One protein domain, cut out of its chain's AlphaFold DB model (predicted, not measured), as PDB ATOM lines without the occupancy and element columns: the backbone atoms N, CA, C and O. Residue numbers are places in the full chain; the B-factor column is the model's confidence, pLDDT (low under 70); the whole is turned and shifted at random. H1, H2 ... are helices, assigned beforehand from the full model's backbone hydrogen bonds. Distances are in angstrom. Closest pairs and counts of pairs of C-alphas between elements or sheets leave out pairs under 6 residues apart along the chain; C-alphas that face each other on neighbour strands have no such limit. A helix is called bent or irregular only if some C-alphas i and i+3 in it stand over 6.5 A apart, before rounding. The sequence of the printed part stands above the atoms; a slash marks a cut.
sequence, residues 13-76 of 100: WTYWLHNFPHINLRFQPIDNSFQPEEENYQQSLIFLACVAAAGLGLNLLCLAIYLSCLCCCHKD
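This is residues 13 to 76 of the 100 residues of the protein "Protein tweety homolog" of Notothenia coriiceps (black rockcod) (UniProt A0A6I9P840). One long helix, H2, makes the length of this domain, and a short helix, H1, meets it near its beginning, so that the two form a lopsided V whose corner is joined by a wide loop, residues 23 to 38. Most of H2, residues 49 to 76, stands free as a long arm, and residues 13 to 18 of H1 stick out as a short one. The printed part has 64 residues with two named helices, H1 then H2 along the chain, and no named strand; the class is all helix. The whole is extended, with a radius of gyration of the C-alphas of 18.3 A, and spans 60 by 23 by 17 A.

H2 holds residues 39 to 76 and measures 55.1 A from C-alpha 39 at (42.221, 9.505, 98.870) to C-alpha 76 at (88.265, 27.337, 123.221). H1 holds residues 13 to 22 and measures 15.0 A, beginning with C-alpha 13 at (66.415, -1.488, 99.617). H1 is only just irregular: C-alphas 18 and 21 are 6.9 A apart, and its line is a rough one.

H2 touches H1 with residues 41 to 45 alone. The closest C-alphas of the two helices, those of Pro 21 and Leu 45, are 6.5 A apart. The helices run opposite ways at a steep tilt of 50 degrees. Of the O i to N i+4 pairs, 33 of 34 in H2 and 4 of 6 in H1 are within hydrogen-bond range.

The two C-alphas farthest apart, those of Ser 33 and Asp 76, are 59.8 A apart. The printed part has no cut. The link from H1 to H2, 16 residues, is long. The mean pLDDT of the printed part is 71.0, and residues 16 to 41 and 71 to 76 are under 70.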
ATOM      1  N   TRP A  13      67.044  -2.801  99.489       77.00
ATOM      2  CA  TRP A  13      66.415  -1.488  99.617       77.00
ATOM      3  C   TRP A  13      65.454  -1.201  98.464       77.00
ATOM      4  O   TRP A  13      64.467  -0.507  98.668       77.00
ATOM      5  N   THR A  14      65.698  -1.750  97.270       75.12
ATOM      6  CA  THR A  14      64.831  -1.555  96.107       75.12
ATOM      7  C   THR A  14      63.477  -2.211  96.342       75.12
ATOM      8  O   THR A  14      62.454  -1.584  96.097       75.12
ATOM      9  N   TYR A  15      63.446  -3.419  96.909       70.69
ATOM     10  CA  TYR A  15      62.198  -4.080  97.307       70.69
ATOM     11  C   TYR A  15      61.479  -3.345  98.437       70.69
ATOM     12  O   TYR A  15      60.250  -3.277  98.452       70.69
ATOM     13  N   TRP A  16      62.239  -2.776  99.371       69.56
ATOM     14  CA  TRP A  16      61.687  -1.969 100.451       69.56
ATOM     15  C   TRP A  16      61.049  -0.675  99.920       69.56
ATOM     16  O   TRP A  16      59.891  -0.401 100.223       69.56
ATOM     17  N   LEU A  17      61.742   0.054  99.036       67.25
ATOM     18  CA  LEU A  17      61.222   1.261  98.383       67.25
ATOM     19  C   LEU A  17      60.013   0.957  97.491       67.25
ATOM     20  O   LEU A  17      59.073   1.741  97.439       67.25
ATOM     21  N   HIS A  18      60.019  -0.189  96.810       65.69
ATOM     22  CA  HIS A  18      58.917  -0.599  95.942       65.69
ATOM     23  C   HIS A  18      57.657  -0.993  96.734       65.69
ATOM     24  O   HIS A  18      56.542  -0.857  96.234       65.69
ATOM     25  N   ASN A  19      57.806  -1.435  97.988       63.50
ATOM     26  CA  ASN A  19      56.683  -1.655  98.908       63.50
ATOM     27  C   ASN A  19      56.222  -0.368  99.608       63.50
ATOM     28  O   ASN A  19      55.095  -0.296 100.089       63.50
ATOM     29  N   PHE A  20      57.068   0.659  99.641       60.31
ATOM     30  CA  PHE A  20      56.837   1.904 100.368       60.31
ATOM     31  C   PHE A  20      55.575   2.693  99.960       60.31
ATOM     32  O   PHE A  20      54.904   3.191 100.864       60.31
ATOM     33  N   PRO A  21      55.153   2.764  98.675       60.03
ATOM     34  CA  PRO A  21      53.888   3.423  98.322       60.03
ATOM     35  C   PRO A  21      52.620   2.671  98.781       60.03
ATOM     36  O   PRO A  21      51.523   3.193  98.616       60.03
ATOM     37  N   HIS A  22      52.735   1.482  99.389       57.44
ATOM     38  CA  HIS A  22      51.597   0.613  99.734       57.44
ATOM     39  C   HIS A  22      51.282   0.558 101.240       57.44
ATOM     40  O   HIS A  22      50.507  -0.291 101.690       57.44
ATOM     41  N   ILE A  23      51.883   1.440 102.045       56.53
ATOM     42  CA  ILE A  23      51.720   1.442 103.505       56.53
ATOM     43  C   ILE A  23      50.695   2.512 103.888       56.53
ATOM     44  O   ILE A  23      51.012   3.696 103.932       56.53
ATOM     45  N   ASN A  24      49.454   2.111 104.170       54.84
ATOM     46  CA  ASN A  24      48.418   3.043 104.617       54.84
ATOM     47  C   ASN A  24      48.698   3.591 106.032       54.84
ATOM     48  O   ASN A  24      49.387   2.950 106.822       54.84
ATOM     49  N   LEU A  25      48.083   4.721 106.411       52.88
ATOM     50  CA  LEU A  25      48.160   5.343 107.757       52.88
ATOM     51  C   LEU A  25      47.724   4.435 108.929       52.88
ATOM     52  O   LEU A  25      47.846   4.798 110.097       52.88
ATOM     53  N   ARG A  26      47.202   3.247 108.616       53.41
ATOM     54  CA  ARG A  26      46.841   2.167 109.544       53.41
ATOM     55  C   ARG A  26      47.897   1.053 109.625       53.41
ATOM     56  O   ARG A  26      47.625   0.034 110.247       53.41
ATOM     57  N   PHE A  27      49.067   1.219 108.997       56.44
ATOM     58  CA  PHE A  27      50.099   0.180 108.832       56.44
ATOM     59  C   PHE A  27      49.557  -1.128 108.234       56.44
ATOM     60  O   PHE A  27      50.079  -2.209 108.495       56.44
ATOM     61  N   GLN A  28      48.494  -1.040 107.432       51.75
ATOM     62  CA  GLN A  28      47.941  -2.190 106.729       51.75
ATOM     63  C   GLN A  28      48.499  -2.223 105.301       51.75
ATOM     64  O   GLN A  28      48.446  -1.189 104.625       51.75
ATOM     65  N   PRO A  29      49.033  -3.372 104.845       54.47
ATOM     66  CA  PRO A  29      49.399  -3.563 103.450       54.47
ATOM     67  C   PRO A  29      48.109  -3.552 102.629       54.47
ATOM     68  O   PRO A  29      47.242  -4.401 102.838       54.47
ATOM     69  N   ILE A  30      47.949  -2.551 101.765       51.31
ATOM     70  CA  ILE A  30      46.801  -2.487 100.857       51.31
ATOM     71  C   ILE A  30      47.152  -3.194  99.548       51.31
ATOM     72  O   ILE A  30      48.311  -3.204  99.130       51.31
ATOM     73  N   ASP A  31      46.149  -3.848  98.968       53.84
ATOM     74  CA  ASP A  31      46.298  -4.719  97.807       53.84
ATOM     75  C   ASP A  31      46.937  -4.000  96.608       53.84
ATOM     76  O   ASP A  31      46.811  -2.788  96.444       53.84
ATOM     77  N   ASN A  32      47.615  -4.776  95.762       52.25
ATOM     78  CA  ASN A  32      48.532  -4.363  94.684       52.25
ATOM     79  C   ASN A  32      47.871  -3.619  93.496       52.25
ATOM     80  O   ASN A  32      48.322  -3.733  92.356       52.25
ATOM     81  N   SER A  33      46.774  -2.897  93.714       58.06
ATOM     82  CA  SER A  33      46.097  -2.116  92.686       58.06
ATOM     83  C   SER A  33      46.567  -0.668  92.763       58.06
ATOM     84  O   SER A  33      46.233   0.056  93.694       58.06
ATOM     85  N   PHE A  34      47.318  -0.222  91.757       56.44
ATOM     86  CA  PHE A  34      47.695   1.183  91.608       56.44
ATOM     87  C   PHE A  34      46.439   2.025  91.322       56.44
ATOM     88  O   PHE A  34      45.972   2.078  90.185       56.44
ATOM     89  N   GLN A  35      45.859   2.629  92.362       60.69
ATOM     90  CA  GLN A  35      44.645   3.450  92.285       60.69
ATOM     91  C   GLN A  35      44.962   4.895  92.705       60.69
ATOM     92  O   GLN A  35      44.790   5.261  93.863       60.69
ATOM     93  N   PRO A  36      45.452   5.739  91.778       58.88
ATOM     94  CA  PRO A  36      45.867   7.109  92.091       58.88
ATOM     95  C   PRO A  36      44.709   8.051  92.473       58.88
ATOM     96  O   PRO A  36      44.971   9.141  92.981       58.88
ATOM     97  N   GLU A  37      43.455   7.650  92.231       62.56
ATOM     98  CA  GLU A  37      42.244   8.390  92.623       62.56
ATOM     99  C   GLU A  37      41.761   8.069  94.048       62.56
ATOM    100  O   GLU A  37      40.863   8.744  94.546       62.56
ATOM    101  N   GLU A  38      42.343   7.077  94.735       68.62
ATOM    102  CA  GLU A  38      41.992   6.823  96.134       68.62
ATOM    103  C   GLU A  38      42.634   7.854  97.072       68.62
ATOM    104  O   GLU A  38      43.857   7.988  97.165       68.62
ATOM    105  N   GLU A  39      41.798   8.521  97.865       67.75
ATOM    106  CA  GLU A  39      42.221   9.505  98.870       67.75
ATOM    107  C   GLU A  39      43.180   8.894  99.909       67.75
ATOM    108  O   GLU A  39      44.147   9.526 100.340       67.75
ATOM    109  N   ASN A  40      42.969   7.620 100.258       68.56
ATOM    110  CA  ASN A  40      43.816   6.882 101.198       68.56
ATOM    111  C   ASN A  40      45.258   6.715 100.688       68.56
ATOM    112  O   ASN A  40      46.201   6.804 101.477       68.56
ATOM    113  N   TYR A  41      45.436   6.527  99.374       67.56
ATOM    114  CA  TYR A  41      46.747   6.396  98.731       67.56
ATOM    115  C   TYR A  41      47.527   7.722  98.741       67.56
ATOM    116  O   TYR A  41      48.736   7.746  98.971       67.56
ATOM    117  N   GLN A  42      46.848   8.855  98.553       71.19
ATOM    118  CA  GLN A  42      47.492  10.168  98.667       71.19
ATOM    119  C   GLN A  42      47.849  10.505 100.120       71.19
ATOM    120  O   GLN A  42      48.929  11.033 100.395       71.19
ATOM    121  N   GLN A  43      46.971  10.171 101.068       73.62
ATOM    122  CA  GLN A  43      47.180  10.474 102.483       73.62
ATOM    123  C   GLN A  43      48.372   9.703 103.075       73.62
ATOM    124  O   GLN A  43      49.130  10.256 103.876       73.62
ATOM    125  N   SER A  44      48.576   8.446 102.668       72.31
ATOM    126  CA  SER A  44      49.745   7.658 103.070       72.31
ATOM    127  C   SER A  44      51.053   8.228 102.522       72.31
ATOM    128  O   SER A  44      52.017   8.370 103.278       72.31
ATOM    129  N   LEU A  45      51.076   8.627 101.246       73.38
ATOM    130  CA  LEU A  45      52.220   9.285 100.613       73.38
ATOM    131  C   LEU A  45      52.597  10.587 101.324       73.38
ATOM    132  O   LEU A  45      53.777  10.819 101.584       73.38
ATOM    133  N   ILE A  46      51.612  11.416 101.685       78.19
ATOM    134  CA  ILE A  46      51.846  12.664 102.424       78.19
ATOM    135  C   ILE A  46      52.419  12.370 103.810       78.19
ATOM    136  O   ILE A  46      53.405  12.987 104.199       78.19
ATOM    137  N   PHE A  47      51.857  11.411 104.549       78.75
ATOM    138  CA  PHE A  47      52.373  11.041 105.869       78.75
ATOM    139  C   PHE A  47      53.832  10.587 105.809       78.75
ATOM    140  O   PHE A  47      54.667  11.007 106.603       78.75
ATOM    141  N   LEU A  48      54.147   9.757 104.828       77.88
ATOM    142  CA  LEU A  48      55.481   9.238 104.584       77.88
ATOM    143  C   LEU A  48      56.461  10.338 104.165       77.88
ATOM    144  O   LEU A  48      57.575  10.392 104.687       77.88
ATOM    145  N   ALA A  49      56.025  11.264 103.309       81.56
ATOM    146  CA  ALA A  49      56.780  12.468 102.996       81.56
ATOM    147  C   ALA A  49      57.014  13.325 104.252       81.56
ATOM    148  O   ALA A  49      58.129  13.790 104.465       81.56
ATOM    149  N   CYS A  50      56.014  13.480 105.126       85.06
ATOM    150  CA  CYS A  50      56.155  14.185 106.399       85.06
ATOM    151  C   CYS A  50      57.140  13.491 107.347       85.06
ATOM    152  O   CYS A  50      57.951  14.172 107.966       85.06
ATOM    153  N   VAL A  51      57.119  12.159 107.451       85.25
ATOM    154  CA  VAL A  51      58.080  11.397 108.266       85.25
ATOM    155  C   VAL A  51      59.495  11.554 107.716       85.25
ATOM    156  O   VAL A  51      60.422  11.812 108.482       85.25
ATOM    157  N   ALA A  52      59.669  11.462 106.395       85.50
ATOM    158  CA  ALA A  52      60.957  11.695 105.749       85.50
ATOM    159  C   ALA A  52      61.447  13.135 105.970       85.50
ATOM    160  O   ALA A  52      62.607  13.339 106.324       85.50
ATOM    161  N   ALA A  53      60.560  14.125 105.835       88.38
ATOM    162  CA  ALA A  53      60.858  15.531 106.090       88.38
ATOM    163  C   ALA A  53      61.215  15.787 107.560       88.38
ATOM    164  O   ALA A  53      62.171  16.504 107.836       88.38
ATOM    165  N   ALA A  54      60.508  15.166 108.508       91.12
ATOM    166  CA  ALA A  54      60.820  15.249 109.931       91.12
ATOM    167  C   ALA A  54      62.169  14.588 110.253       91.12
ATOM    168  O   ALA A  54      62.962  15.152 111.005       91.12
ATOM    169  N   GLY A  55      62.463  13.430 109.653       90.62
ATOM    170  CA  GLY A  55      63.753  12.751 109.780       90.62
ATOM    171  C   GLY A  55      64.908  13.585 109.224       90.62
ATOM    172  O   GLY A  55      65.926  13.743 109.898       90.62
ATOM    173  N   LEU A  56      64.734  14.180 108.040       91.00
ATOM    174  CA  LEU A  56      65.684  15.134 107.461       91.00
ATOM    175  C   LEU A  56      65.843  16.374 108.343       91.00
ATOM    176  O   LEU A  56      66.968  16.768 108.631       91.00
ATOM    177  N   GLY A  57      64.743  16.958 108.820       93.75
ATOM    178  CA  GLY A  57      64.762  18.123 109.703       93.75
ATOM    179  C   GLY A  57      65.512  17.850 111.006       93.75
ATOM    180  O   GLY A  57      66.360  18.646 111.405       93.75
ATOM    181  N   LEU A  58      65.273  16.697 111.636       93.94
ATOM    182  CA  LEU A  58      65.989  16.281 112.840       93.94
ATOM    183  C   LEU A  58      67.473  16.021 112.553       93.94
ATOM    184  O   LEU A  58      68.323  16.433 113.336       93.94
ATOM    185  N   ASN A  59      67.800  15.387 111.425       93.25
ATOM    186  CA  ASN A  59      69.185  15.151 111.022       93.25
ATOM    187  C   ASN A  59      69.946  16.469 110.801       93.25
ATOM    188  O   ASN A  59      71.040  16.641 111.340       93.25
ATOM    189  N   LEU A  60      69.342  17.416 110.081       89.75
ATOM    190  CA  LEU A  60      69.896  18.752 109.872       89.75
ATOM    191  C   LEU A  60      70.051  19.510 111.193       89.75
ATOM    192  O   LEU A  60      71.081  20.145 111.407       89.75
ATOM    193  N   LEU A  61      69.080  19.402 112.105       90.75
ATOM    194  CA  LEU A  61      69.164  20.004 113.435       90.75
ATOM    195  C   LEU A  61      70.329  19.420 114.248       90.75
ATOM    196  O   LEU A  61      71.106  20.172 114.836       90.75
ATOM    197  N   CYS A  62      70.497  18.096 114.250       89.00
ATOM    198  CA  CYS A  62      71.627  17.437 114.905       89.00
ATOM    199  C   CYS A  62      72.969  17.880 114.310       89.00
ATOM    200  O   CYS A  62      73.893  18.175 115.068       89.00
ATOM    201  N   LEU A  63      73.079  17.971 112.980       86.56
ATOM    202  CA  LEU A  63      74.283  18.474 112.311       86.56
ATOM    203  C   LEU A  63      74.567  19.933 112.671       86.56
ATOM    204  O   LEU A  63      75.711  20.274 112.959       86.56
ATOM    205  N   ALA A  64      73.542  20.784 112.715       85.19
ATOM    206  CA  ALA A  64      73.688  22.182 113.101       85.19
ATOM    207  C   ALA A  64      74.201  22.323 114.543       85.19
ATOM    208  O   ALA A  64      75.117  23.108 114.794       85.19
ATOM    209  N   ILE A  65      73.664  21.536 115.483       86.94
ATOM    210  CA  ILE A  65      74.141  21.502 116.874       86.94
ATOM    211  C   ILE A  65      75.575  20.981 116.931       86.94
ATOM    212  O   ILE A  65      76.413  21.599 117.576       86.94
ATOM    213  N   TYR A  66      75.879  19.886 116.232       83.19
ATOM    214  CA  TYR A  66      77.214  19.295 116.214       83.19
ATOM    215  C   TYR A  66      78.266  20.274 115.690       83.19
ATOM    216  O   TYR A  66      79.283  20.482 116.345       83.19
ATOM    217  N   LEU A  67      77.999  20.925 114.554       80.25
ATOM    218  CA  LEU A  67      78.876  21.950 113.996       80.25
ATOM    219  C   LEU A  67      79.000  23.148 114.937       80.25
ATOM    220  O   LEU A  67      80.095  23.666 115.109       80.25
ATOM    221  N   SER A  68      77.914  23.556 115.596       80.62
ATOM    222  CA  SER A  68      77.968  24.628 116.593       80.62
ATOM    223  C   SER A  68      78.840  24.241 117.789       80.62
ATOM    224  O   SER A  68      79.675  25.032 118.205       80.62
ATOM    225  N   CYS A  69      78.706  23.022 118.316       75.31
ATOM    226  CA  CYS A  69      79.547  22.515 119.399       75.31
ATOM    227  C   CYS A  69      81.010  22.407 118.973       75.31
ATOM    228  O   CYS A  69      81.875  22.871 119.700       75.31
ATOM    229  N   LEU A  70      81.292  21.847 117.798       71.44
ATOM    230  CA  LEU A  70      82.656  21.669 117.306       71.44
ATOM    231  C   LEU A  70      83.323  23.021 117.033       71.44
ATOM    232  O   LEU A  70      84.448  23.235 117.465       71.44
ATOM    233  N   CYS A  71      82.609  23.971 116.425       68.50
ATOM    234  CA  CYS A  71      83.097  25.335 116.232       68.50
ATOM    235  C   CYS A  71      83.254  26.112 117.550       68.50
ATOM    236  O   CYS A  71      84.141  26.954 117.636       68.50
ATOM    237  N   CYS A  72      82.423  25.868 118.569       63.84
ATOM    238  CA  CYS A  72      82.578  26.498 119.884       63.84
ATOM    239  C   CYS A  72      83.750  25.891 120.672       63.84
ATOM    240  O   CYS A  72      84.600  26.639 121.135       63.84
ATOM    241  N   CYS A  73      83.842  24.560 120.757       59.94
ATOM    242  CA  CYS A  73      84.899  23.861 121.493       59.94
ATOM    243  C   CYS A  73      86.275  23.997 120.831       59.94
ATOM    244  O   CYS A  73      87.266  24.167 121.529       59.94
ATOM    245  N   HIS A  74      86.359  23.967 119.496       55.22
ATOM    246  CA  HIS A  74      87.627  24.181 118.789       55.22
ATOM    247  C   HIS A  74      88.165  25.603 119.009       55.22
ATOM    248  O   HIS A  74      89.372  25.813 119.079       55.22
ATOM    249  N   LYS A  75      87.269  26.578 119.195       50.41
ATOM    250  CA  LYS A  75      87.641  27.966 119.471       50.41
ATOM    251  C   LYS A  75      88.119  28.179 120.910       50.41
ATOM    252  O   LYS A  75      88.901  29.093 121.137       50.41
ATOM    253  N   ASP A  76      87.719  27.326 121.856       50.12
ATOM    254  CA  ASP A  76      88.265  27.337 123.221       50.12
ATOM    255  C   ASP A  76      89.722  26.827 123.268       50.12
ATOM    256  O   ASP A  76      90.481  27.239 124.144       50.12
TER     257      ASP A  76